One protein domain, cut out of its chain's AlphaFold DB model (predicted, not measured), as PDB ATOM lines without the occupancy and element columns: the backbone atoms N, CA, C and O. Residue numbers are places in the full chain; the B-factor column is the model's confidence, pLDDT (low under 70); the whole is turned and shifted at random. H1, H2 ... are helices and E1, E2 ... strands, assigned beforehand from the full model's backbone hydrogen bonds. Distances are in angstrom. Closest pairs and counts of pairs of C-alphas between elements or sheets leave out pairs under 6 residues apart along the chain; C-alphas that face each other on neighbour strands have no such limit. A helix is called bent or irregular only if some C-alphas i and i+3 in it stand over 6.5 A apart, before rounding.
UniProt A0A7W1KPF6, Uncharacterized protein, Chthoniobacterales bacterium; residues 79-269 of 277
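What this domain is: This is residues 79 to 269 of the 277 residues of an uncharacterized protein of Chthoniobacterales bacterium (UniProt A0A7W1KPF6). A long helical hairpin, H2 and H3, reaches out as an arm toward one end of an elongated model, while H1, H5b, H6, H7 and H8 form a looser cluster of short helices toward the other end. The bent helix H5 runs from the foot of H3 into that cluster, and its first arm H5a packs on a small hairpin of two antiparallel strands, E1 and E2. The printed part has 191 residues with eight named helices and two named strands, in the order H1 E1 E2 H2 H3 H4 H5 H6 H7 H8, and is mostly helix. It is only just loose, close to compact, with a radius of gyration of the C-alphas of 19.7 A and spans of 68 by 41 by 31 A.

How they stand to each other: H1, residues 82 to 89, comes first. E1, residues 94 to 97, and E2, residues 103 to 106, form a hairpin, antiparallel at 149 degrees, with N 96 and O 104 within hydrogen-bond range at 2.8 A. H2, residues 111 to 134, and H3, residues 140 to 165, touch in a helical hairpin at a shallow tilt of 20 degrees, closest at the C-alphas of Ile 124 and Ile 153, 5.4 A. H4, residues 184 to 187, touches H3, with the C-alphas of Gln 158 and Ile 186 6.3 A apart. H5, residues 191 to 219, was assigned as one helix by its hydrogen bonds but is bent, with C-alphas 204 and 207 7.4 A apart; its arms H5a, residues 191 to 204, and H5b, residues 207 to 219, stand at 51 degrees. H5a touches H3 at 36 degrees, only just a steep tilt, closest at the C-alphas of Ala 164 and Phe 201, 5.8 A. H6, residues 230 to 241, touches H7, residues 245 to 250, at the C-alphas of Ala 238 and Ala 245, 4.9 A. H8, residues 253 to 267, touches H1 at a shallow tilt of 13 degrees, opposite ways, closest at the C-alphas of Val 85 and Ala 259, 6.1 A. Every O i to N i+4 pair is within hydrogen-bond range in H1, H2, H3, H5b, H6, H7 and H8; H5a has 9 of 10, and H4 is too short for such a pair.

Where its parts are: H1 begins at C-alpha 82, (-97.143, -38.946, 126.537). H2 is 34.6 A long, H3 37.5 A, H5a 20.3 A and H8 21.0 A. H8 ends at C-alpha 267, (-95.925, -39.191, 115.260).

The domain as a whole: The C-alphas of Ala 140 and Arg 268 are the two farthest apart, 68.9 A. The printed part has no cut. The link from H3 to H4, 18 residues, is long. Residues 136 to 141 and 221 to 226 stand free. The mean pLDDT of the printed part is 80.8, and 52 residues are under 70, among them residues 210 to 232 and 253 to 269.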
ATOM      1  N   PRO A  79    -105.957 -36.151 124.337       52.19
ATOM      2  CA  PRO A  79    -105.132 -37.344 124.199       52.19
ATOM      3  C   PRO A  79    -104.340 -37.489 125.501       52.19
ATOM      4  O   PRO A  79    -103.821 -36.490 126.008       52.19
ATOM      5  N   ALA A  80    -104.329 -38.694 126.082       56.31
ATOM      6  CA  ALA A  80    -103.513 -38.955 127.260       56.31
ATOM      7  C   ALA A  80    -102.107 -38.436 126.948       56.31
ATOM      8  O   ALA A  80    -101.543 -38.819 125.921       56.31
ATOM      9  N   SER A  81    -101.592 -37.504 127.758       63.00
ATOM     10  CA  SER A  81    -100.267 -36.952 127.493       63.00
ATOM     11  C   SER A  81     -99.256 -38.096 127.465       63.00
ATOM     12  O   SER A  81     -99.436 -39.113 128.138       63.00
ATOM     13  N   GLU A  82     -98.200 -37.941 126.672       60.62
ATOM     14  CA  GLU A  82     -97.143 -38.946 126.537       60.62
ATOM     15  C   GLU A  82     -96.632 -39.423 127.909       60.62
ATOM     16  O   GLU A  82     -96.468 -40.621 128.128       60.62
ATOM     17  N   ASP A  83     -96.535 -38.512 128.881       62.50
ATOM     18  CA  ASP A  83     -96.183 -38.811 130.272       62.50
ATOM     19  C   ASP A  83     -97.153 -39.781 130.965       62.50
ATOM     20  O   ASP A  83     -96.710 -40.695 131.656       62.50
ATOM     21  N   VAL A  84     -98.467 -39.637 130.756       64.25
ATOM     22  CA  VAL A  84     -99.493 -40.523 131.338       64.25
ATOM     23  C   VAL A  84     -99.414 -41.920 130.721       64.25
ATOM     24  O   VAL A  84     -99.573 -42.924 131.417       64.25
ATOM     25  N   VAL A  85     -99.129 -42.005 129.419       63.31
ATOM     26  CA  VAL A  85     -98.923 -43.284 128.723       63.31
ATOM     27  C   VAL A  85     -97.641 -43.961 129.216       63.31
ATOM     28  O   VAL A  85     -97.655 -45.152 129.528       63.31
ATOM     29  N   LEU A  86     -96.545 -43.210 129.346       65.69
ATOM     30  CA  LEU A  86     -95.277 -43.709 129.880       65.69
ATOM     31  C   LEU A  86     -95.404 -44.141 131.346       65.69
ATOM     32  O   LEU A  86     -94.816 -45.145 131.742       65.69
ATOM     33  N   GLU A  87     -96.197 -43.438 132.151       66.19
ATOM     34  CA  GLU A  87     -96.485 -43.820 133.530       66.19
ATOM     35  C   GLU A  87     -97.318 -45.108 133.606       66.19
ATOM     36  O   GLU A  87     -96.989 -46.002 134.387       66.19
ATOM     37  N   ALA A  88     -98.307 -45.282 132.721       65.06
ATOM     38  CA  ALA A  88     -99.076 -46.526 132.604       65.06
ATOM     39  C   ALA A  88     -98.199 -47.751 132.273       65.06
ATOM     40  O   ALA A  88     -98.541 -48.880 132.645       65.06
ATOM     41  N   LEU A  89     -97.078 -47.532 131.574       67.50
ATOM     42  CA  LEU A  89     -96.106 -48.560 131.196       67.50
ATOM     43  C   LEU A  89     -95.101 -48.910 132.295       67.50
ATOM     44  O   LEU A  89     -94.454 -49.950 132.202       67.50
ATOM     45  N   ARG A  90     -94.946 -48.074 133.332       72.81
ATOM     46  CA  ARG A  90     -93.927 -48.291 134.375       72.81
ATOM     47  C   ARG A  90     -94.199 -49.496 135.267       72.81
ATOM     48  O   ARG A  90     -93.316 -49.866 136.033       72.81
ATOM     49  N   ASP A  91     -95.383 -50.106 135.178       77.12
ATOM     50  CA  ASP A  91     -95.753 -51.312 135.930       77.12
ATOM     51  C   ASP A  91     -95.521 -51.207 137.446       77.12
ATOM     52  O   ASP A  91     -95.400 -52.224 138.136       77.12
ATOM     53  N   ALA A  92     -95.453 -49.981 137.964       84.25
ATOM     54  CA  ALA A  92     -95.030 -49.733 139.326       84.25
ATOM     55  C   ALA A  92     -96.088 -50.269 140.304       84.25
ATOM     56  O   ALA A  92     -97.278 -49.993 140.127       84.25
ATOM     57  N   PRO A  93     -95.684 -51.053 141.318       91.44
ATOM     58  CA  PRO A  93     -96.597 -51.446 142.375       91.44
ATOM     59  C   PRO A  93     -96.969 -50.245 143.243       91.44
ATOM     60  O   PRO A  93     -96.121 -49.412 143.567       91.44
ATOM     61  N   GLU A  94     -98.222 -50.214 143.682       91.25
ATOM     62  CA  GLU A  94     -98.719 -49.262 144.671       91.25
ATOM     63  C   GLU A  94     -98.458 -49.809 146.078       91.25
ATOM     64  O   GLU A  94     -98.715 -50.983 146.353       91.25
ATOM     65  N   SER A  95     -97.948 -48.971 146.982       95.69
ATOM     66  CA  SER A  95     -97.746 -49.358 148.385       95.69
ATOM     67  C   SER A  95     -98.956 -48.946 149.218       95.69
ATOM     68  O   SER A  95     -99.347 -47.783 149.234       95.69
ATOM     69  N   VAL A  96     -99.553 -49.906 149.920       95.50
ATOM     70  CA  VAL A  96    -100.734 -49.706 150.761       95.50
ATOM     71  C   VAL A  96    -100.352 -49.958 152.208       95.50
ATOM     72  O   VAL A  96     -99.887 -51.041 152.553       95.50
ATOM     73  N   ARG A  97    -100.587 -48.965 153.065       96.88
ATOM     74  CA  ARG A  97    -100.398 -49.099 154.508       96.88
ATOM     75  C   ARG A  97    -101.641 -49.704 155.157       96.88
ATOM     76  O   ARG A  97    -102.742 -49.191 154.963       96.88
ATOM     77  N   LEU A  98    -101.448 -50.780 155.911       94.38
ATOM     78  CA  LEU A  98    -102.484 -51.526 156.619       94.38
ATOM     79  C   LEU A  98    -102.779 -50.921 157.996       94.38
ATOM     80  O   LEU A  98    -102.050 -50.060 158.498       94.38
ATOM     81  N   THR A  99    -103.868 -51.373 158.614       94.44
ATOM     82  CA  THR A  99    -104.335 -50.887 159.922       94.44
ATOM     83  C   THR A  99    -103.376 -51.190 161.075       94.44
ATOM     84  O   THR A  99    -103.308 -50.409 162.023       94.44
ATOM     85  N   ASP A 100    -102.585 -52.259 160.979       92.50
ATOM     86  CA  ASP A 100    -101.512 -52.596 161.929       92.50
ATOM     87  C   ASP A 100    -100.223 -51.770 161.713       92.50
ATOM     88  O   ASP A 100     -99.250 -51.899 162.455       92.50
ATOM     89  N   GLY A 101    -100.223 -50.892 160.706       94.44
ATOM     90  CA  GLY A 101     -99.108 -50.034 160.336       94.44
ATOM     91  C   GLY A 101     -98.108 -50.666 159.369       94.44
ATOM     92  O   GLY A 101     -97.223 -49.935 158.918       94.44
ATOM     93  N   SER A 102     -98.250 -51.954 159.036       95.50
ATOM     94  CA  SER A 102     -97.443 -52.631 158.018       95.50
ATOM     95  C   SER A 102     -97.787 -52.144 156.605       95.50
ATOM     96  O   SER A 102     -98.784 -51.451 156.392       95.50
ATOM     97  N   GLU A 103     -96.946 -52.470 155.625       96.69
ATOM     98  CA  GLU A 103     -97.166 -52.113 154.221       96.69
ATOM     99  C   GLU A 103     -97.243 -53.358 153.341       96.69
ATOM    100  O   GLU A 103     -96.454 -54.295 153.479       96.69
ATOM    101  N   ILE A 104     -98.173 -53.335 152.387       96.62
ATOM    102  CA  ILE A 104     -98.319 -54.358 151.358       96.62
ATOM    103  C   ILE A 104     -98.271 -53.722 149.972       96.62
ATOM    104  O   ILE A 104     -98.757 -52.612 149.756       96.62
ATOM    105  N   ARG A 105     -97.674 -54.433 149.015       97.31
ATOM    106  CA  ARG A 105     -97.611 -53.993 147.622       97.31
ATOM    107  C   ARG A 105     -98.778 -54.544 146.829       97.31
ATOM    108  O   ARG A 105     -99.110 -55.724 146.933       97.31
ATOM    109  N   VAL A 106     -99.351 -53.684 146.004       95.69
ATOM    110  CA  VAL A 106    -100.422 -54.009 145.076       95.69
ATOM    111  C   VAL A 106     -99.925 -53.818 143.656       95.69
ATOM    112  O   VAL A 106     -99.386 -52.773 143.303       95.69
ATOM    113  N   TYR A 107    -100.096 -54.845 142.836       93.50
ATOM    114  CA  TYR A 107     -99.493 -54.911 141.517       93.50
ATOM    115  C   TYR A 107    -100.520 -54.628 140.419       93.50
ATOM    116  O   TYR A 107    -101.659 -55.101 140.494       93.50
ATOM    117  N   PRO A 108    -100.120 -53.923 139.349       91.38
ATOM    118  CA  PRO A 108    -100.934 -53.814 138.148       91.38
ATOM    119  C   PRO A 108    -101.191 -55.176 137.484       91.38
ATOM    120  O   PRO A 108    -100.281 -56.015 137.389       91.38
ATOM    121  N   LYS A 109    -102.415 -55.372 136.978       90.94
ATOM    122  CA  LYS A 109    -102.925 -56.663 136.491       90.94
ATOM    123  C   LYS A 109    -103.371 -56.659 135.037       90.94
ATOM    124  O   LYS A 109    -103.669 -55.619 134.459       90.94
ATOM    125  N   SER A 110    -103.396 -57.858 134.450       87.88
ATOM    126  CA  SER A 110    -103.940 -58.078 133.113       87.88
ATOM    127  C   SER A 110    -105.461 -57.980 133.102       87.88
ATOM    128  O   SER A 110    -106.129 -58.021 134.140       87.88
ATOM    129  N   PHE A 111    -106.025 -57.900 131.899       83.31
ATOM    130  CA  PHE A 111    -107.468 -57.855 131.712       83.31
ATOM    131  C   PHE A 111    -108.169 -59.086 132.305       83.31
ATOM    132  O   PHE A 111    -109.210 -58.944 132.944       83.31
ATOM    133  N   VAL A 112    -107.592 -60.285 132.161       86.19
ATOM    134  CA  VAL A 112    -108.150 -61.515 132.758       86.19
ATOM    135  C   VAL A 112    -108.250 -61.400 134.280       86.19
ATOM    136  O   VAL A 112    -109.301 -61.691 134.852       86.19
ATOM    137  N   ALA A 113    -107.189 -60.933 134.938       91.19
ATOM    138  CA  ALA A 113    -107.186 -60.762 136.386       91.19
ATOM    139  C   ALA A 113    -108.162 -59.661 136.842       91.19
ATOM    140  O   ALA A 113    -108.887 -59.851 137.819       91.19
ATOM    141  N   LEU A 114    -108.269 -58.557 136.094       89.19
ATOM    142  CA  LEU A 114    -109.260 -57.504 136.348       89.19
ATOM    143  C   LEU A 114    -110.701 -58.025 136.227       89.19
ATOM    144  O   LEU A 114    -111.547 -57.717 137.065       89.19
ATOM    145  N   ARG A 115    -110.983 -58.870 135.228       86.81
ATOM    146  CA  ARG A 115    -112.294 -59.520 135.065       86.81
ATOM    147  C   ARG A 115    -112.620 -60.463 136.217       86.81
ATOM    148  O   ARG A 115    -113.762 -60.475 136.666       86.81
ATOM    149  N   ALA A 116    -111.640 -61.214 136.716       89.81
ATOM    150  CA  ALA A 116    -111.837 -62.071 137.881       89.81
ATOM    151  C   ALA A 116    -112.176 -61.255 139.139       89.81
ATOM    152  O   ALA A 116    -113.102 -61.619 139.865       89.81
ATOM    153  N   VAL A 117    -111.493 -60.124 139.362       92.69
ATOM    154  CA  VAL A 117    -111.820 -59.191 140.454       92.69
ATOM    155  C   VAL A 117    -113.241 -58.646 140.300       92.69
ATOM    156  O   VAL A 117    -114.006 -58.708 141.260       92.69
ATOM    157  N   GLN A 118    -113.632 -58.207 139.098       89.31
ATOM    158  CA  GLN A 118    -115.005 -57.757 138.829       89.31
ATOM    159  C   GLN A 118    -116.033 -58.847 139.159       89.31
ATOM    160  O   GLN A 118    -117.022 -58.581 139.829       89.31
ATOM    161  N   SER A 119    -115.789 -60.095 138.749       88.12
ATOM    162  CA  SER A 119    -116.694 -61.205 139.071       88.12
ATOM    163  C   SER A 119    -116.811 -61.465 140.576       88.12
ATOM    164  O   SER A 119    -117.890 -61.828 141.038       88.12
ATOM    165  N   CYS A 120    -115.739 -61.269 141.352       92.56
ATOM    166  CA  CYS A 120    -115.805 -61.338 142.816       92.56
ATOM    167  C   CYS A 120    -116.655 -60.192 143.384       92.56
ATOM    168  O   CYS A 120    -117.508 -60.428 144.231       92.56
ATOM    169  N   GLN A 121    -116.483 -58.965 142.888       92.44
ATOM    170  CA  GLN A 121    -117.292 -57.817 143.312       92.44
ATOM    171  C   GLN A 121    -118.778 -58.004 142.998       92.44
ATOM    172  O   GLN A 121    -119.619 -57.725 143.849       92.44
ATOM    173  N   ASP A 122    -119.109 -58.501 141.805       89.81
ATOM    174  CA  ASP A 122    -120.492 -58.763 141.403       89.81
ATOM    175  C   ASP A 122    -121.147 -59.786 142.342       89.81
ATOM    176  O   ASP A 122    -122.278 -59.584 142.787       89.81
ATOM    177  N   ARG A 123    -120.417 -60.851 142.712       92.31
ATOM    178  CA  ARG A 123    -120.876 -61.827 143.711       92.31
ATOM    179  C   ARG A 123    -121.018 -61.217 145.101       92.31
ATOM    180  O   ARG A 123    -122.030 -61.470 145.744       92.31
ATOM    181  N   ILE A 124    -120.063 -60.405 145.557       91.62
ATOM    182  CA  ILE A 124    -120.151 -59.703 146.848       91.62
ATOM    183  C   ILE A 124    -121.397 -58.815 146.887       91.62
ATOM    184  O   ILE A 124    -122.180 -58.917 147.826       91.62
ATOM    185  N   ASN A 125    -121.619 -57.990 145.863       90.50
ATOM    186  CA  ASN A 125    -122.789 -57.115 145.777       90.50
ATOM    187  C   ASN A 125    -124.084 -57.928 145.792       90.50
ATOM    188  O   ASN A 125    -124.989 -57.646 146.576       90.50
ATOM    189  N   TRP A 126    -124.137 -58.993 144.987       90.75
ATOM    190  CA  TRP A 126    -125.255 -59.929 144.982       90.75
ATOM    191  C   TRP A 126    -125.496 -60.505 146.385       90.75
ATOM    192  O   TRP A 126    -126.629 -60.486 146.855       90.75
ATOM    193  N   MET A 127    -124.456 -60.964 147.084       92.88
ATOM    194  CA  MET A 127    -124.553 -61.537 148.430       92.88
ATOM    195  C   MET A 127    -125.009 -60.515 149.478       92.88
ATOM    196  O   MET A 127    -125.883 -60.835 150.282       92.88
ATOM    197  N   LEU A 128    -124.489 -59.285 149.439       90.81
ATOM    198  CA  LEU A 128    -124.890 -58.195 150.335       90.81
ATOM    199  C   LEU A 128    -126.380 -57.860 150.193       90.81
ATOM    200  O   LEU A 128    -127.076 -57.741 151.197       90.81
ATOM    201  N   GLU A 129    -126.906 -57.819 148.965       90.31
ATOM    202  CA  GLU A 129    -128.347 -57.638 148.739       90.31
ATOM    203  C   GLU A 129    -129.180 -58.749 149.403       90.31
ATOM    204  O   GLU A 129    -130.228 -58.477 149.986       90.31
ATOM    205  N   ARG A 130    -128.731 -60.014 149.344       85.31
ATOM    206  CA  ARG A 130    -129.457 -61.142 149.970       85.31
ATOM    207  C   ARG A 130    -129.339 -61.090 151.485       85.31
ATOM    208  O   ARG A 130    -130.320 -61.358 152.174       85.31
ATOM    209  N   ARG A 131    -128.165 -60.720 151.991       89.44
ATOM    210  CA  ARG A 131    -127.914 -60.516 153.414       89.44
ATOM    211  C   ARG A 131    -128.881 -59.487 153.997       89.44
ATOM    212  O   ARG A 131    -129.528 -59.780 154.995       89.44
ATOM    213  N   ASP A 132    -129.049 -58.342 153.339       89.25
ATOM    214  CA  ASP A 132    -129.951 -57.267 153.781       89.25
ATOM    215  C   ASP A 132    -131.437 -57.657 153.716       89.25
ATOM    216  O   ASP A 132    -132.267 -57.170 154.491       89.25
ATOM    217  N   LEU A 133    -131.806 -58.537 152.781       86.62
ATOM    218  CA  LEU A 133    -133.152 -59.104 152.729       86.62
ATOM    219  C   LEU A 133    -133.396 -60.065 153.898       86.62
ATOM    220  O   LEU A 133    -134.463 -60.016 154.512       86.62
ATOM    221  N   LEU A 134    -132.412 -60.909 154.217       84.75
ATOM    222  CA  LEU A 134    -132.525 -61.957 155.230       84.75
ATOM    223  C   LEU A 134    -132.317 -61.460 156.661       84.75
ATOM    224  O   LEU A 134    -132.911 -62.011 157.580       84.75
ATOM    225  N   SER A 135    -131.574 -60.372 156.863       85.19
ATOM    226  CA  SER A 135    -131.348 -59.772 158.188       85.19
ATOM    227  C   SER A 135    -132.626 -59.261 158.866       85.19
ATOM    228  O   SER A 135    -132.620 -58.926 160.050       85.19
ATOM    229  N   LYS A 136    -133.733 -59.179 158.119       89.56
ATOM    230  CA  LYS A 136    -135.066 -58.817 158.621       89.56
ATOM    231  C   LYS A 136    -135.753 -59.974 159.358       89.56
ATOM    232  O   LYS A 136    -136.759 -59.746 160.027       89.56
ATOM    233  N   TYR A 137    -135.223 -61.186 159.234       84.31
ATOM    234  CA  TYR A 137    -135.735 -62.406 159.842       84.31
ATOM    235  C   TYR A 137    -134.791 -62.849 160.972       84.31
ATOM    236  O   TYR A 137    -133.585 -62.629 160.903       84.31
ATOM    237  N   GLN A 138    -135.340 -63.422 162.046       82.69
ATOM    238  CA  GLN A 138    -134.588 -63.782 163.265       82.69
ATOM    239  C   GLN A 138    -134.652 -65.286 163.584       82.69
ATOM    240  O   GLN A 138    -134.478 -65.680 164.737       82.69
ATOM    241  N   GLY A 139    -134.960 -66.131 162.599       89.81
ATOM    242  CA  GLY A 139    -134.967 -67.578 162.791       89.81
ATOM    243  C   GLY A 139    -133.555 -68.172 162.751       89.81
ATOM    244  O   GLY A 139    -132.607 -67.566 162.251       89.81
ATOM    245  N   ALA A 140    -133.405 -69.362 163.338       87.25
ATOM    246  CA  ALA A 140    -132.112 -70.037 163.446       87.25
ATOM    247  C   ALA A 140    -131.532 -70.413 162.069       87.25
ATOM    248  O   ALA A 140    -130.334 -70.262 161.847       87.25
ATOM    249  N   GLU A 141    -132.380 -70.832 161.126       88.69
ATOM    250  CA  GLU A 141    -131.956 -71.167 159.761       88.69
ATOM    251  C   GLU A 141    -131.464 -69.931 158.996       88.69
ATOM    252  O   GLU A 141    -130.491 -70.007 158.241       88.69
ATOM    253  N   GLU A 142    -132.096 -68.774 159.210       89.69
ATOM    254  CA  GLU A 142    -131.671 -67.512 158.613       89.69
ATOM    255  C   GLU A 142    -130.348 -67.029 159.204       89.69
ATOM    256  O   GLU A 142    -129.498 -66.553 158.454       89.69
ATOM    257  N   LEU A 143    -130.128 -67.199 160.511       88.25
ATOM    258  CA  LEU A 143    -128.839 -66.898 161.142       88.25
ATOM    259  C   LEU A 143    -127.712 -67.781 160.580       88.25
ATOM    260  O   LEU A 143    -126.656 -67.256 160.220       88.25
ATOM    261  N   ASP A 144    -127.950 -69.085 160.410       91.25
ATOM    262  CA  ASP A 144    -126.989 -70.009 159.786       91.25
ATOM    263  C   ASP A 144    -126.733 -69.674 158.307       91.25
ATOM    264  O   ASP A 144    -125.628 -69.846 157.781       91.25
ATOM    265  N   PHE A 145    -127.749 -69.199 157.586       89.25
ATOM    266  CA  PHE A 145    -127.572 -68.727 156.218       89.25
ATOM    267  C   PHE A 145    -126.757 -67.430 156.161       89.25
ATOM    268  O   PHE A 145    -125.836 -67.334 155.352       89.25
ATOM    269  N   LEU A 146    -127.048 -66.457 157.030       91.88
ATOM    270  CA  LEU A 146    -126.305 -65.198 157.117       91.88
ATOM    271  C   LEU A 146    -124.824 -65.441 157.425       91.88
ATOM    272  O   LEU A 146    -123.974 -64.838 156.774       91.88
ATOM    273  N   ALA A 147    -124.507 -66.374 158.326       92.25
ATOM    274  CA  ALA A 147    -123.126 -66.752 158.624       92.25
ATOM    275  C   ALA A 147    -122.383 -67.280 157.381       92.25
ATOM    276  O   ALA A 147    -121.264 -66.855 157.101       92.25
ATOM    277  N   ARG A 148    -123.025 -68.147 156.585       93.38
ATOM    278  CA  ARG A 148    -122.452 -68.664 155.325       93.38
ATOM    279  C   ARG A 148    -122.277 -67.578 154.265       93.38
ATOM    280  O   ARG A 148    -121.309 -67.609 153.508       93.38
ATOM    281  N   VAL A 149    -123.204 -66.623 154.196       92.56
ATOM    282  CA  VAL A 149    -123.086 -65.461 153.303       92.56
ATOM    283  C   VAL A 149    -121.904 -64.584 153.714       92.56
ATOM    284  O   VAL A 149    -121.112 -64.200 152.856       92.56
ATOM    285  N   ASP A 150    -121.746 -64.310 155.007       92.06
ATOM    286  CA  ASP A 150    -120.636 -63.507 155.531       92.06
ATOM    287  C   ASP A 150    -119.278 -64.191 155.293       92.06
ATOM    288  O   ASP A 150    -118.310 -63.534 154.892       92.06
ATOM    289  N   GLU A 151    -119.212 -65.517 155.446       93.94
ATOM    290  CA  GLU A 151    -118.033 -66.315 155.099       93.94
ATOM    291  C   GLU A 151    -117.707 -66.219 153.602       93.94
ATOM    292  O   GLU A 151    -116.566 -65.940 153.234       93.94
ATOM    293  N   ALA A 152    -118.704 -66.368 152.725       94.00
ATOM    294  CA  ALA A 152    -118.514 -66.282 151.278       94.00
ATOM    295  C   ALA A 152    -118.098 -64.873 150.809       94.00
ATOM    296  O   ALA A 152    -117.210 -64.741 149.965       94.00
ATOM    297  N   ILE A 153    -118.673 -63.811 151.387       93.19
ATOM    298  CA  ILE A 153    -118.255 -62.422 151.133       93.19
ATOM    299  C   ILE A 153    -116.794 -62.225 151.547       93.19
ATOM    300  O   ILE A 153    -115.992 -61.692 150.777       93.19
ATOM    301  N   THR A 154    -116.434 -62.679 152.749       94.31
ATOM    302  CA  THR A 154    -115.060 -62.593 153.263       94.31
ATOM    303  C   THR A 154    -114.095 -63.337 152.346       94.31
ATOM    304  O   THR A 154    -113.045 -62.809 151.975       94.31
ATOM    305  N   ARG A 155    -114.486 -64.535 151.910       95.25
ATOM    306  CA  ARG A 155    -113.719 -65.368 150.989       95.25
ATOM    307  C   ARG A 155    -113.456 -64.649 149.665       95.25
ATOM    308  O   ARG A 155    -112.317 -64.685 149.200       95.25
ATOM    309  N   ASP A 156    -114.449 -63.975 149.084       95.38
ATOM    310  CA  ASP A 156    -114.287 -63.213 147.840       95.38
ATOM    311  C   ASP A 156    -113.391 -61.975 148.023       95.38
ATOM    312  O   ASP A 156    -112.535 -61.714 147.174       95.38
ATOM    313  N   TYR A 157    -113.486 -61.259 149.151       95.81
ATOM    314  CA  TYR A 157    -112.541 -60.180 149.468       95.81
ATOM    315  C   TYR A 157    -111.098 -60.686 149.573       95.81
ATOM    316  O   TYR A 157    -110.182 -60.065 149.026       95.81
ATOM    317  N   GLN A 158    -110.886 -61.843 150.202       96.88
ATOM    318  CA  GLN A 158    -109.568 -62.473 150.279       96.88
ATOM    319  C   GLN A 158    -109.037 -62.871 148.895       96.88
ATOM    320  O   GLN A 158    -107.846 -62.701 148.636       96.88
ATOM    321  N   VAL A 159    -109.892 -63.351 147.978       96.81
ATOM    322  CA  VAL A 159    -109.488 -63.601 146.579       96.81
ATOM    323  C   VAL A 159    -109.049 -62.306 145.903       96.81
ATOM    324  O   VAL A 159    -108.005 -62.294 145.253       96.81
ATOM    325  N   ILE A 160    -109.798 -61.213 146.069       96.56
ATOM    326  CA  ILE A 160    -109.433 -59.909 145.495       96.56
ATOM    327  C   ILE A 160    -108.061 -59.465 146.012       96.56
ATOM    328  O   ILE A 160    -107.212 -59.071 145.214       96.56
ATOM    329  N   VAL A 161    -107.810 -59.580 147.319       97.81
ATOM    330  CA  VAL A 161    -106.513 -59.246 147.924       97.81
ATOM    331  C   VAL A 161    -105.399 -60.156 147.407       97.81
ATOM    332  O   VAL A 161    -104.319 -59.667 147.076       97.81
ATOM    333  N   LEU A 162    -105.647 -61.460 147.274       97.88
ATOM    334  CA  LEU A 162    -104.681 -62.408 146.715       97.88
ATOM    335  C   LEU A 162    -104.313 -62.048 145.273       97.88
ATOM    336  O   LEU A 162    -103.132 -62.014 144.929       97.88
ATOM    337  N   ILE A 163    -105.308 -61.726 144.443       97.12
ATOM    338  CA  ILE A 163    -105.063 -61.241 143.086       97.12
ATOM    339  C   ILE A 163    -104.240 -59.955 143.167       97.12
ATOM    340  O   ILE A 163    -103.132 -59.936 142.647       97.12
ATOM    341  N   ALA A 164    -104.713 -58.925 143.867       96.69
ATOM    342  CA  ALA A 164    -104.079 -57.609 143.940       96.69
ATOM    343  C   ALA A 164    -102.611 -57.647 144.402       96.69
ATOM    344  O   ALA A 164    -101.779 -56.911 143.876       96.69
ATOM    345  N   THR A 165    -102.281 -58.513 145.358       97.00
ATOM    346  CA  THR A 165    -100.963 -58.555 146.020       97.00
ATOM    347  C   THR A 165    -100.002 -59.581 145.421       97.00
ATOM    348  O   THR A 165     -98.829 -59.619 145.790       97.00
ATOM    349  N   SER A 166    -100.469 -60.412 144.488       96.44
ATOM    350  CA  SER A 166     -99.592 -61.326 143.754       96.44
ATOM    351  C   SER A 166     -98.725 -60.570 142.752       96.44
ATOM    352  O   SER A 166     -99.190 -59.642 142.088       96.44
ATOM    353  N   GLU A 167     -97.468 -60.977 142.618       93.56
ATOM    354  CA  GLU A 167     -96.572 -60.416 141.610       93.56
ATOM    355  C   GLU A 167     -96.975 -60.854 140.196       93.56
ATOM    356  O   GLU A 167     -97.610 -61.888 139.993       93.56
ATOM    357  N   GLY A 168     -96.609 -60.039 139.207       90.25
ATOM    358  CA  GLY A 168     -96.941 -60.282 137.804       90.25
ATOM    359  C   GLY A 168     -98.392 -59.939 137.433       90.25
ATOM    360  O   GLY A 168     -99.200 -59.561 138.285       90.25
ATOM    361  N   PRO A 169     -98.735 -59.996 136.137       89.38
ATOM    362  CA  PRO A 169    -100.044 -59.569 135.651       89.38
ATOM    363  C   PRO A 169    -101.116 -60.661 135.683       89.38
ATOM    364  O   PRO A 169    -102.299 -60.325 135.619       89.38
ATOM    365  N   GLN A 170    -100.725 -61.936 135.754       91.62
ATOM    366  CA  GLN A 170    -101.649 -63.067 135.679       91.62
ATOM    367  C   GLN A 170    -102.409 -63.293 136.997       91.62
ATOM    368  O   GLN A 170    -102.131 -62.678 138.032       91.62
ATOM    369  N   LEU A 171    -103.388 -64.199 136.944       91.69
ATOM    370  CA  LEU A 171    -104.006 -64.755 138.142       91.69
ATOM    371  C   LEU A 171    -102.988 -65.622 138.900       91.69
ATOM    372  O   LEU A 171    -102.283 -66.405 138.264       91.69
ATOM    373  N   PRO A 172    -102.937 -65.545 140.241       94.38
ATOM    374  CA  PRO A 172    -102.037 -66.374 141.046       94.38
ATOM    375  C   PRO A 172    -102.521 -67.822 141.215       94.38
ATOM    376  O   PRO A 172    -101.910 -68.592 141.949       94.38
ATOM    377  N   PHE A 173    -103.632 -68.187 140.578       92.62
ATOM    378  CA  PHE A 173    -104.229 -69.514 140.626       92.62
ATOM    379  C   PHE A 173    -104.851 -69.862 139.275       92.62
ATOM    380  O   PHE A 173    -105.267 -68.985 138.511       92.62
ATOM    381  N   SER A 174    -104.945 -71.161 139.004       87.00
ATOM    382  CA  SER A 174    -105.708 -71.680 137.874       87.00
ATOM    383  C   SER A 174    -107.207 -71.557 138.168       87.00
ATOM    384  O   SER A 174    -107.648 -71.958 139.246       87.00
ATOM    385  N   PRO A 175    -108.025 -71.055 137.228       77.12
ATOM    386  CA  PRO A 175    -109.477 -71.057 137.378       77.12
ATOM    387  C   PRO A 175    -110.087 -72.467 137.258       77.12
ATOM    388  O   PRO A 175    -111.289 -72.620 137.468       77.12
ATOM    389  N   PHE A 176    -109.289 -73.480 136.902       82.19
ATOM    390  CA  PHE A 176    -109.739 -74.855 136.672       82.19
ATOM    391  C   PHE A 176    -109.380 -75.819 137.810       82.19
ATOM    392  O   PHE A 176    -109.963 -76.898 137.886       82.19
ATOM    393  N   ASP A 177    -108.480 -75.432 138.720       83.56
ATOM    394  CA  ASP A 177    -107.883 -76.355 139.700       83.56
ATOM    395  C   ASP A 177    -108.680 -76.429 141.019       83.56
ATOM    396  O   ASP A 177    -108.156 -76.802 142.065       83.56
ATOM    397  N   GLY A 178    -109.974 -76.102 140.974       80.81
ATOM    398  CA  GLY A 178    -110.858 -76.123 142.138       80.81
ATOM    399  C   GLY A 178    -110.791 -74.846 142.991       80.81
ATOM    400  O   GLY A 178    -110.428 -73.777 142.490       80.81
ATOM    401  N   PRO A 179    -111.223 -74.911 144.265       83.69
ATOM    402  CA  PRO A 179    -111.230 -73.756 145.152       83.69
ATOM    403  C   PRO A 179    -109.813 -73.233 145.378       83.69
ATOM    404  O   PRO A 179    -108.918 -73.980 145.756       83.69
ATOM    405  N   THR A 180    -109.617 -71.930 145.196       89.62
ATOM    406  CA  THR A 180    -108.340 -71.278 145.494       89.62
ATOM    407  C   THR A 180    -107.974 -71.467 146.973       89.62
ATOM    408  O   THR A 180    -108.845 -71.405 147.839       89.62
ATOM    409  N   GLU A 181    -106.699 -71.632 147.300       93.31
ATOM    410  CA  GLU A 181    -106.234 -71.578 148.691       93.31
ATOM    411  C   GLU A 181    -105.878 -70.135 149.068       93.31
ATOM    412  O   GLU A 181    -105.251 -69.418 148.286       93.31
ATOM    413  N   ILE A 182    -106.297 -69.681 150.254       95.62
ATOM    414  CA  ILE A 182    -105.942 -68.346 150.755       95.62
ATOM    415  C   ILE A 182    -104.741 -68.455 151.686       95.62
ATOM    416  O   ILE A 182    -104.842 -69.119 152.717       95.62
ATOM    417  N   PRO A 183    -103.625 -67.774 151.370       95.81
ATOM    418  CA  PRO A 183    -102.491 -67.686 152.275       95.81
ATOM    419  C   PRO A 183    -102.893 -67.099 153.630       95.81
ATOM    420  O   PRO A 183    -103.621 -66.107 153.682       95.81
ATOM    421  N   GLU A 184    -102.335 -67.641 154.713       96.00
ATOM    422  CA  GLU A 184    -102.638 -67.216 156.088       96.00
ATOM    423  C   GLU A 184    -102.493 -65.700 156.277       96.00
ATOM    424  O   GLU A 184    -103.399 -65.058 156.791       96.00
ATOM    425  N   ARG A 185    -101.429 -65.100 155.724       95.19
ATOM    426  CA  ARG A 185    -101.189 -63.645 155.765       95.19
ATOM    427  C   ARG A 185    -102.335 -62.787 155.207       95.19
ATOM    428  O   ARG A 185    -102.412 -61.611 155.528       95.19
ATOM    429  N   ILE A 186    -103.159 -63.342 154.313       96.50
ATOM    430  CA  ILE A 186    -104.350 -62.685 153.754       96.50
ATOM    431  C   ILE A 186    -105.574 -63.038 154.598       96.50
ATOM    432  O   ILE A 186    -106.407 -62.173 154.850       96.50
ATOM    433  N   ALA A 187    -105.674 -64.293 155.045       95.62
ATOM    434  CA  ALA A 187    -106.778 -64.762 155.874       95.62
ATOM    435  C   ALA A 187    -106.878 -64.017 157.216       95.62
ATOM    436  O   ALA A 187    -107.980 -63.833 157.727       95.62
ATOM    437  N   THR A 188    -105.745 -63.570 157.764       95.19
ATOM    438  CA  THR A 188    -105.659 -62.849 159.043       95.19
ATOM    439  C   THR A 188    -105.867 -61.338 158.932       95.19
ATOM    440  O   THR A 188    -105.831 -60.653 159.953       95.19
ATOM    441  N   LEU A 189    -106.039 -60.791 157.724       93.88
ATOM    442  CA  LEU A 189    -106.247 -59.355 157.540       93.88
ATOM    443  C   LEU A 189    -107.583 -58.902 158.127       93.88
ATOM    444  O   LEU A 189    -108.581 -59.628 158.101       93.88
ATOM    445  N   SER A 190    -107.620 -57.659 158.611       93.56
ATOM    446  CA  SER A 190    -108.882 -57.072 159.042       93.56
ATOM    447  C   SER A 190    -109.787 -56.786 157.833       93.56
ATOM    448  O   SER A 190    -109.298 -56.503 156.734       93.56
ATOM    449  N   PRO A 191    -111.120 -56.758 158.010       90.38
ATOM    450  CA  PRO A 191    -112.034 -56.357 156.941       90.38
ATOM    451  C   PRO A 191    -111.739 -54.968 156.353       90.38
ATOM    452  O   PRO A 191    -111.990 -54.723 155.173       90.38
ATOM    453  N   VAL A 192    -111.182 -54.056 157.157       91.75
ATOM    454  CA  VAL A 192    -110.786 -52.714 156.706       91.75
ATOM    455  C   VAL A 192    -109.594 -52.794 155.752       91.75
ATOM    456  O   VAL A 192    -109.577 -52.095 154.738       91.75
ATOM    457  N   ASP A 193    -108.638 -53.684 156.018       90.38
ATOM    458  CA  ASP A 193    -107.466 -53.883 155.161       90.38
ATOM    459  C   ASP A 193    -107.859 -54.387 153.768       90.38
ATOM    460  O   ASP A 193    -107.265 -53.957 152.781       90.38
ATOM    461  N   TYR A 194    -108.913 -55.205 153.646       90.50
ATOM    462  CA  TYR A 194    -109.440 -55.602 152.334       90.50
ATOM    463  C   TYR A 194    -109.867 -54.391 151.499       90.50
ATOM    464  O   TYR A 194    -109.560 -54.316 150.308       90.50
ATOM    465  N   VAL A 195    -110.534 -53.414 152.121       89.38
ATOM    466  CA  VAL A 195    -110.970 -52.181 151.451       89.38
ATOM    467  C   VAL A 195    -109.773 -51.312 151.069       89.38
ATOM    468  O   VAL A 195    -109.740 -50.772 149.962       89.38
ATOM    469  N   LEU A 196    -108.774 -51.194 151.952       89.56
ATOM    470  CA  LEU A 196    -107.549 -50.435 151.685       89.56
ATOM    471  C   LEU A 196    -106.760 -51.034 150.517       89.56
ATOM    472  O   LEU A 196    -106.408 -50.313 149.582       89.56
ATOM    473  N   VAL A 197    -106.553 -52.353 150.522       92.44
ATOM    474  CA  VAL A 197    -105.883 -53.073 149.431       92.44
ATOM    475  C   VAL A 197    -106.671 -52.943 148.136       92.44
ATOM    476  O   VAL A 197    -106.091 -52.651 147.094       92.44
ATOM    477  N   HIS A 198    -107.993 -53.103 148.186       90.44
ATOM    478  CA  HIS A 198    -108.836 -52.953 147.008       90.44
ATOM    479  C   HIS A 198    -108.771 -51.530 146.430       90.44
ATOM    480  O   HIS A 198    -108.688 -51.355 145.217       90.44
ATOM    481  N   ARG A 199    -108.727 -50.496 147.274       85.38
ATOM    482  CA  ARG A 199    -108.519 -49.119 146.813       85.38
ATOM    483  C   ARG A 199    -107.148 -48.943 146.163       85.38
ATOM    484  O   ARG A 199    -107.081 -48.373 145.078       85.38
ATOM    485  N   GLY A 200    -106.084 -49.453 146.784       88.12
ATOM    486  CA  GLY A 200    -104.745 -49.455 146.185       88.12
ATOM    487  C   GLY A 200    -104.709 -50.195 144.847       88.12
ATOM    488  O   GLY A 200    -104.070 -49.745 143.904       88.12
ATOM    489  N   PHE A 201    -105.485 -51.274 144.718       91.62
ATOM    490  CA  PHE A 201    -105.648 -52.019 143.472       91.62
ATOM    491  C   PHE A 201    -106.302 -51.196 142.372       91.62
ATOM    492  O   PHE A 201    -105.822 -51.203 141.235       91.62
ATOM    493  N   LEU A 202    -107.359 -50.456 142.702       86.25
ATOM    494  CA  LEU A 202    -107.970 -49.527 141.761       86.25
ATOM    495  C   LEU A 202    -106.977 -48.437 141.352       86.25
ATOM    496  O   LEU A 202    -106.852 -48.187 140.161       86.25
ATOM    497  N   THR A 203    -106.219 -47.855 142.288       84.19
ATOM    498  CA  THR A 203    -105.180 -46.855 141.982       84.19
ATOM    499  C   THR A 203    -104.113 -47.412 141.036       84.19
ATOM    500  O   THR A 203    -103.873 -46.828 139.981       84.19
ATOM    501  N   ALA A 204    -103.544 -48.581 141.348       85.75
ATOM    502  CA  ALA A 204    -102.495 -49.225 140.552       85.75
ATOM    503  C   ALA A 204    -102.937 -49.560 139.113       85.75
ATOM    504  O   ALA A 204    -102.109 -49.677 138.209       85.75
ATOM    505  N   ASN A 205    -104.245 -49.725 138.886       84.12
ATOM    506  CA  ASN A 205    -104.808 -50.047 137.575       84.12
ATOM    507  C   ASN A 205    -105.551 -48.871 136.920       84.12
ATOM    508  O   ASN A 205    -105.900 -48.976 135.745       84.12
ATOM    509  N   ALA A 206    -105.770 -47.755 137.626       76.75
ATOM    510  CA  ALA A 206    -106.593 -46.635 137.166       76.75
ATOM    511  C   ALA A 206    -106.067 -46.038 135.861       76.75
ATOM    512  O   ALA A 206    -106.825 -45.884 134.908       76.75
ATOM    513  N   ILE A 207    -104.760 -45.767 135.796       69.25
ATOM    514  CA  ILE A 207    -104.128 -45.174 134.610       69.25
ATOM    515  C   ILE A 207    -104.247 -46.127 133.411       69.25
ATOM    516  O   ILE A 207    -104.632 -45.714 132.320       69.25
ATOM    517  N   ARG A 208    -104.003 -47.427 133.610       70.38
ATOM    518  CA  ARG A 208    -104.087 -48.436 132.539       70.38
ATOM    519  C   ARG A 208    -105.510 -48.608 132.031       70.38
ATOM    520  O   ARG A 208    -105.727 -48.635 130.826       70.38
ATOM    521  N   LEU A 209    -106.472 -48.716 132.947       71.69
ATOM    522  CA  LEU A 209    -107.886 -48.807 132.604       71.69
ATOM    523  C   LEU A 209    -108.329 -47.566 131.837       71.69
ATOM    524  O   LEU A 209    -108.940 -47.726 130.789       71.69
ATOM    525  N   HIS A 210    -107.949 -46.371 132.302       69.62
ATOM    526  CA  HIS A 210    -108.240 -45.110 131.628       69.62
ATOM    527  C   HIS A 210    -107.711 -45.096 130.189       69.62
ATOM    528  O   HIS A 210    -108.491 -44.875 129.263       69.62
ATOM    529  N   VAL A 211    -106.429 -45.427 129.989       67.12
ATOM    530  CA  VAL A 211    -105.805 -45.514 128.659       67.12
ATOM    531  C   VAL A 211    -106.549 -46.509 127.760       67.12
ATOM    532  O   VAL A 211    -106.858 -46.187 126.613       67.12
ATOM    533  N   LEU A 212    -106.903 -47.692 128.274       67.81
ATOM    534  CA  LEU A 212    -107.640 -48.693 127.499       67.81
ATOM    535  C   LEU A 212    -109.071 -48.238 127.147       67.81
ATOM    536  O   LEU A 212    -109.524 -48.478 126.029       67.81
ATOM    537  N   THR A 213    -109.784 -47.564 128.058       66.12
ATOM    538  CA  THR A 213    -111.125 -47.016 127.774       66.12
ATOM    539  C   THR A 213    -111.094 -45.896 126.742       66.12
ATOM    540  O   THR A 213    -111.889 -45.935 125.806       66.12
ATOM    541  N   THR A 214    -110.144 -44.961 126.838       66.06
ATOM    542  CA  THR A 214    -109.988 -43.874 125.858       66.06
ATOM    543  C   THR A 214    -109.805 -44.426 124.443       66.06
ATOM    544  O   THR A 214    -110.337 -43.872 123.483       66.06
ATOM    545  N   MET A 215    -109.113 -45.557 124.293       63.03
ATOM    546  CA  MET A 215    -108.940 -46.193 122.988       63.03
ATOM    547  C   MET A 215    -110.186 -46.896 122.457       63.03
ATOM    548  O   MET A 215    -110.450 -46.813 121.260       63.03
ATOM    549  N   LEU A 216    -110.952 -47.587 123.306       64.38
ATOM    550  CA  LEU A 216    -112.238 -48.154 122.881       64.38
ATOM    551  C   LEU A 216    -113.178 -47.068 122.362       64.38
ATOM    552  O   LEU A 216    -113.870 -47.270 121.360       64.38
ATOM    553  N   ASP A 217    -113.168 -45.916 123.024       65.31
ATOM    554  CA  ASP A 217    -113.976 -44.773 122.626       65.31
ATOM    555  C   ASP A 217    -113.462 -44.165 121.304       65.31
ATOM    556  O   ASP A 217    -114.267 -43.860 120.426       65.31
ATOM    557  N   GLN A 218    -112.140 -44.091 121.084       64.50
ATOM    558  CA  GLN A 218    -111.549 -43.669 119.800       64.50
ATOM    559  C   GLN A 218    -111.830 -44.645 118.645       64.50
ATOM    560  O   GLN A 218    -112.084 -44.212 117.522       64.50
ATOM    561  N   MET A 219    -111.803 -45.958 118.899       59.28
ATOM    562  CA  MET A 219    -112.129 -46.980 117.893       59.28
ATOM    563  C   MET A 219    -113.613 -46.993 117.527       59.28
ATOM    564  O   MET A 219    -113.971 -47.425 116.435       59.28
ATOM    565  N   SER A 220    -114.474 -46.488 118.406       58.03
ATOM    566  CA  SER A 220    -115.914 -46.363 118.163       58.03
ATOM    567  C   SER A 220    -116.280 -45.116 117.329       58.03
ATOM    568  O   SER A 220    -117.420 -44.666 117.381       58.03
ATOM    569  N   GLY A 221    -115.321 -44.531 116.599       52.25
ATOM    570  CA  GLY A 221    -115.385 -43.204 115.978       52.25
ATOM    571  C   GLY A 221    -116.716 -42.782 115.325       52.25
ATOM    572  O   GLY A 221    -117.217 -43.423 114.409       52.25
ATOM    573  N   ALA A 222    -117.200 -41.623 115.790       45.31
ATOM    574  CA  ALA A 222    -117.933 -40.523 115.134       45.31
ATOM    575  C   ALA A 222    -119.221 -40.743 114.302       45.31
ATOM    576  O   ALA A 222    -119.978 -39.783 114.180       45.31
ATOM    577  N   GLU A 223    -119.548 -41.927 113.788       40.84
ATOM    578  CA  GLU A 223    -120.727 -42.107 112.919       40.84
ATOM    579  C   GLU A 223    -121.596 -43.290 113.351       40.84
ATOM    580  O   GLU A 223    -121.577 -44.350 112.740       40.84
ATOM    581  N   GLY A 224    -122.369 -43.121 114.430       44.00
ATOM    582  CA  GLY A 224    -123.546 -43.957 114.738       44.00
ATOM    583  C   GLY A 224    -123.332 -45.473 114.887       44.00
ATOM    584  O   GLY A 224    -124.312 -46.209 114.998       44.00
ATOM    585  N   GLY A 225    -122.086 -45.947 114.885       48.69
ATOM    586  CA  GLY A 225    -121.726 -47.357 114.926       48.69
ATOM    587  C   GLY A 225    -121.880 -47.958 116.319       48.69
ATOM    588  O   GLY A 225    -121.651 -47.309 117.339       48.69
ATOM    589  N   THR A 226    -122.267 -49.232 116.361       51.66
ATOM    590  CA  THR A 226    -122.310 -50.060 117.568       51.66
ATOM    591  C   THR A 226    -120.995 -49.942 118.342       51.66
ATOM    592  O   THR A 226    -119.927 -50.202 117.794       51.66
ATOM    593  N   ARG A 227    -121.083 -49.550 119.625       54.19
ATOM    594  CA  ARG A 227    -119.931 -49.380 120.528       54.19
ATOM    595  C   ARG A 227    -118.989 -50.577 120.407       54.19
ATOM    596  O   ARG A 227    -119.429 -51.717 120.582       54.19
ATOM    597  N   ALA A 228    -117.712 -50.324 120.116       59.06
ATOM    598  CA  ALA A 228    -116.726 -51.388 119.992       59.06
ATOM    599  C   ALA A 228    -116.678 -52.186 121.304       59.06
ATOM    600  O   ALA A 228    -116.498 -51.635 122.391       59.06
ATOM    601  N   SER A 229    -116.900 -53.498 121.213       68.12
ATOM    602  CA  SER A 229    -116.829 -54.384 122.372       68.12
ATOM    603  C   SER A 229    -115.373 -54.734 122.686       68.12
ATOM    604  O   SER A 229    -114.541 -54.803 121.780       68.12
ATOM    605  N   TRP A 230    -115.063 -55.041 123.952       68.31
ATOM    606  CA  TRP A 230    -113.742 -55.562 124.331       68.31
ATOM    607  C   TRP A 230    -113.342 -56.782 123.495       68.31
ATOM    608  O   TRP A 230    -112.188 -56.899 123.104       68.31
ATOM    609  N   SER A 231    -114.284 -57.670 123.167       69.00
ATOM    610  CA  SER A 231    -114.014 -58.830 122.313       69.00
ATOM    611  C   SER A 231    -113.609 -58.434 120.895       69.00
ATOM    612  O   SER A 231    -112.650 -58.993 120.372       69.00
ATOM    613  N   THR A 232    -114.284 -57.448 120.292       68.88
ATOM    614  CA  THR A 232    -113.897 -56.904 118.979       68.88
ATOM    615  C   THR A 232    -112.502 -56.295 119.051       68.88
ATOM    616  O   THR A 232    -111.655 -56.595 118.221       68.88
ATOM    617  N   PHE A 233    -112.241 -55.506 120.093       70.94
ATOM    618  CA  PHE A 233    -110.947 -54.875 120.321       70.94
ATOM    619  C   PHE A 233    -109.806 -55.899 120.425       70.94
ATOM    620  O   PHE A 233    -108.808 -55.786 119.716       70.94
ATOM    621  N   PHE A 234    -109.962 -56.929 121.263       71.38
ATOM    622  CA  PHE A 234    -108.948 -57.973 121.421       71.38
ATOM    623  C   PHE A 234    -108.750 -58.798 120.149       71.38
ATOM    624  O   PHE A 234    -107.616 -59.162 119.850       71.38
ATOM    625  N   ALA A 235    -109.815 -59.072 119.389       73.31
ATOM    626  CA  ALA A 235    -109.719 -59.787 118.118       73.31
ATOM    627  C   ALA A 235    -108.921 -58.987 117.076       73.31
ATOM    628  O   ALA A 235    -107.977 -59.521 116.500       73.31
ATOM    629  N   THR A 236    -109.230 -57.699 116.901       71.50
ATOM    630  CA  THR A 236    -108.504 -56.821 115.971       71.50
ATOM    631  C   THR A 236    -107.030 -56.695 116.352       71.50
ATOM    632  O   THR A 236    -106.155 -56.819 115.504       71.50
ATOM    633  N   ARG A 237    -106.718 -56.521 117.642       73.44
ATOM    634  CA  ARG A 237    -105.319 -56.423 118.089       73.44
ATOM    635  C   ARG A 237    -104.552 -57.735 117.990       73.44
ATOM    636  O   ARG A 237    -103.355 -57.708 117.716       73.44
ATOM    637  N   ALA A 238    -105.213 -58.868 118.198       76.69
ATOM    638  CA  ALA A 238    -104.615 -60.183 117.986       76.69
ATOM    639  C   ALA A 238    -104.192 -60.373 116.524       76.69
ATOM    640  O   ALA A 238    -103.086 -60.841 116.257       76.69
ATOM    641  N   GLU A 239    -105.044 -59.947 115.591       78.50
ATOM    642  CA  GLU A 239    -104.757 -59.970 114.157       78.50
ATOM    643  C   GLU A 239    -103.587 -59.040 113.797       78.50
ATOM    644  O   GLU A 239    -102.608 -59.512 113.218       78.50
ATOM    645  N   ASP A 240    -103.630 -57.775 114.235       75.81
ATOM    646  CA  ASP A 240    -102.581 -56.770 113.984       75.81
ATOM    647  C   ASP A 240    -101.197 -57.202 114.502       75.81
ATOM    648  O   ASP A 240    -100.168 -56.898 113.900       75.81
ATOM    649  N   SER A 241    -101.160 -57.862 115.663       71.69
ATOM    650  CA  SER A 241     -99.917 -58.222 116.359       71.69
ATOM    651  C   SER A 241     -99.450 -59.654 116.102       71.69
ATOM    652  O   SER A 241     -98.404 -60.047 116.618       71.69
ATOM    653  N   HIS A 242    -100.208 -60.437 115.328       80.50
ATOM    654  CA  HIS A 242     -99.983 -61.871 115.113       80.50
ATOM    655  C   HIS A 242     -99.835 -62.681 116.418       80.50
ATOM    656  O   HIS A 242     -99.146 -63.704 116.455       80.50
ATOM    657  N   LEU A 243    -100.488 -62.237 117.496       78.56
ATOM    658  CA  LEU A 243    -100.512 -62.924 118.787       78.56
ATOM    659  C   LEU A 243    -101.918 -63.446 119.091       78.56
ATOM    660  O   LEU A 243    -102.900 -62.781 118.769       78.56
ATOM    661  N   PRO A 244    -102.062 -64.593 119.776       80.19
ATOM    662  CA  PRO A 244    -103.371 -65.048 120.228       80.19
ATOM    663  C   PRO A 244    -104.035 -64.019 121.157       80.19
ATOM    664  O   PRO A 244    -103.404 -63.521 122.090       80.19
ATOM    665  N   ALA A 245    -105.338 -63.765 120.978       74.44
ATOM    666  CA  ALA A 245    -106.101 -62.851 121.840       74.44
ATOM    667  C   ALA A 245    -106.006 -63.229 123.329       74.44
ATOM    668  O   ALA A 245    -105.906 -62.360 124.192       74.44
ATOM    669  N   SER A 246    -105.948 -64.529 123.636       73.25
ATOM    670  CA  SER A 246    -105.723 -65.029 124.995       73.25
ATOM    671  C   SER A 246    -104.408 -64.525 125.596       73.25
ATOM    672  O   SER A 246    -104.381 -64.158 126.768       73.25
ATOM    673  N   THR A 247    -103.340 -64.431 124.799       75.56
ATOM    674  CA  THR A 247    -102.041 -63.901 125.236       75.56
ATOM    675  C   THR A 247    -102.153 -62.414 125.559       75.56
ATOM    676  O   THR A 247    -101.776 -62.012 126.658       75.56
ATOM    677  N   LEU A 248    -102.780 -61.626 124.676       74.06
ATOM    678  CA  LEU A 248    -103.021 -60.191 124.894       74.06
ATOM    679  C   LEU A 248    -103.863 -59.912 126.143       74.06
ATOM    680  O   LEU A 248    -103.617 -58.946 126.861       74.06
ATOM    681  N   MET A 249    -104.859 -60.754 126.413       74.94
ATOM    682  CA  MET A 249    -105.728 -60.613 127.582       74.94
ATOM    683  C   MET A 249    -105.045 -61.049 128.886       74.94
ATOM    684  O   MET A 249    -105.393 -60.540 129.955       74.94
ATOM    685  N   SER A 250    -104.127 -62.018 128.811       74.81
ATOM    686  CA  SER A 250    -103.489 -62.646 129.977       74.81
ATOM    687  C   SER A 250    -102.232 -61.928 130.470       74.81
ATOM    688  O   SER A 250    -101.911 -62.027 131.655       74.81
ATOM    689  N   ASP A 251    -101.554 -61.181 129.600       78.50
ATOM    690  CA  ASP A 251    -100.296 -60.488 129.886       78.50
ATOM    691  C   ASP A 251    -100.455 -58.946 129.879       78.50
ATOM    692  O   ASP A 251    -101.554 -58.411 129.727       78.50
ATOM    693  N   ARG A 252     -99.357 -58.208 130.089       70.06
ATOM    694  CA  ARG A 252     -99.242 -56.745 129.968       70.06
ATOM    695  C   ARG A 252     -98.988 -56.272 128.542       70.06
ATOM    696  O   ARG A 252     -99.046 -55.066 128.300       70.06
ATOM    697  N   SER A 253     -98.753 -57.202 127.615       67.88
ATOM    698  CA  SER A 253     -98.483 -56.926 126.201       67.88
ATOM    699  C   SER A 253     -99.503 -55.980 125.570       67.88
ATOM    700  O   SER A 253     -99.118 -55.126 124.775       67.88
ATOM    701  N   LEU A 254    -100.770 -56.039 125.987       66.31
ATOM    702  CA  LEU A 254    -101.798 -55.122 125.513       66.31
ATOM    703  C   LEU A 254    -101.476 -53.656 125.810       66.31
ATOM    704  O   LEU A 254    -101.576 -52.827 124.916       66.31
ATOM    705  N   VAL A 255    -101.071 -53.322 127.037       66.56
ATOM    706  CA  VAL A 255    -100.781 -51.931 127.424       66.56
ATOM    707  C   VAL A 255     -99.534 -51.423 126.700       66.56
ATOM    708  O   VAL A 255     -99.514 -50.283 126.245       66.56
ATOM    709  N   SER A 256     -98.531 -52.283 126.507       67.38
ATOM    710  CA  SER A 256     -97.334 -51.965 125.717       67.38
ATOM    711  C   SER A 256     -97.646 -51.733 124.238       67.38
ATOM    712  O   SER A 256     -97.176 -50.757 123.657       67.38
ATOM    713  N   GLN A 257     -98.477 -52.582 123.630       66.12
ATOM    714  CA  GLN A 257     -98.921 -52.410 122.244       66.12
ATOM    715  C   GLN A 257     -99.784 -51.159 122.074       66.12
ATOM    716  O   GLN A 257     -99.658 -50.442 121.085       66.12
ATOM    717  N   VAL A 258    -100.630 -50.871 123.060       62.53
ATOM    718  CA  VAL A 258    -101.469 -49.673 123.123       62.53
ATOM    719  C   VAL A 258    -100.621 -48.409 123.185       62.53
ATOM    720  O   VAL A 258    -100.833 -47.496 122.389       62.53
ATOM    721  N   ALA A 259     -99.626 -48.369 124.066       64.88
ATOM    722  CA  ALA A 259     -98.707 -47.244 124.134       64.88
ATOM    723  C   ALA A 259     -97.936 -47.063 122.819       64.88
ATOM    724  O   ALA A 259     -97.862 -45.952 122.304       64.88
ATOM    725  N   ALA A 260     -97.442 -48.151 122.217       64.94
ATOM    726  CA  ALA A 260     -96.769 -48.093 120.920       64.94
ATOM    727  C   ALA A 260     -97.689 -47.558 119.803       64.94
ATOM    728  O   ALA A 260     -97.259 -46.752 118.975       64.94
ATOM    729  N   ALA A 261     -98.961 -47.963 119.788       62.59
ATOM    730  CA  ALA A 261     -99.950 -47.493 118.820       62.59
ATOM    731  C   ALA A 261    -100.286 -45.999 118.994       62.59
ATOM    732  O   ALA A 261    -100.413 -45.286 118.001       62.59
ATOM    733  N   LEU A 262    -100.399 -45.509 120.233       62.16
ATOM    734  CA  LEU A 262    -100.652 -44.090 120.519       62.16
ATOM    735  C   LEU A 262     -99.459 -43.211 120.124       62.16
ATOM    736  O   LEU A 262     -99.633 -42.233 119.399       62.16
ATOM    737  N   LEU A 263     -98.242 -43.618 120.499       62.16
ATOM    738  CA  LEU A 263     -97.008 -42.910 120.141       62.16
ATOM    739  C   LEU A 263     -96.806 -42.837 118.617       62.16
ATOM    740  O   LEU A 263     -96.400 -41.807 118.082       62.16
ATOM    741  N   THR A 264     -97.130 -43.910 117.887       61.28
ATOM    742  CA  THR A 264     -97.029 -43.930 116.415       61.28
ATOM    743  C   THR A 264     -98.146 -43.153 115.718       61.28
ATOM    744  O   THR A 264     -97.902 -42.568 114.662       61.28
ATOM    745  N   ALA A 265     -99.357 -43.112 116.282       58.22
ATOM    746  CA  ALA A 265    -100.463 -42.325 115.741       58.22
ATOM    747  C   ALA A 265    -100.212 -40.813 115.865       58.22
ATOM    748  O   ALA A 265    -100.512 -40.078 114.924       58.22
ATOM    749  N   ASP A 266     -99.626 -40.352 116.972       53.75
ATOM    750  CA  ASP A 266     -99.282 -38.937 117.146       53.75
ATOM    751  C   ASP A 266     -98.038 -38.532 116.341       53.75
ATOM    752  O   ASP A 266     -98.029 -37.452 115.752       53.75
ATOM    753  N   ALA A 267     -97.055 -39.426 116.167       53.28
ATOM    754  CA  ALA A 267     -95.925 -39.191 115.260       53.28
ATOM    755  C   ALA A 267     -96.362 -38.974 113.796       53.28
ATOM    756  O   ALA A 267     -95.744 -38.199 113.073       53.28
ATOM    757  N   ARG A 268     -97.454 -39.621 113.358       51.19
ATOM    758  CA  ARG A 268     -98.035 -39.445 112.011       51.19
ATOM    759  C   ARG A 268     -98.851 -38.159 111.845       51.19
ATOM    760  O   ARG A 268     -99.178 -37.808 110.715       51.19
ATOM    761  N   LYS A 269     -99.208 -37.472 112.937       49.09
ATOM    762  CA  LYS A 269     -99.933 -36.188 112.902       49.09
ATOM    763  C   LYS A 269     -99.010 -34.974 112.825       49.09
ATOM    764  O   LYS A 269     -99.516 -33.873 112.635       49.09
TER     765      LYS A 269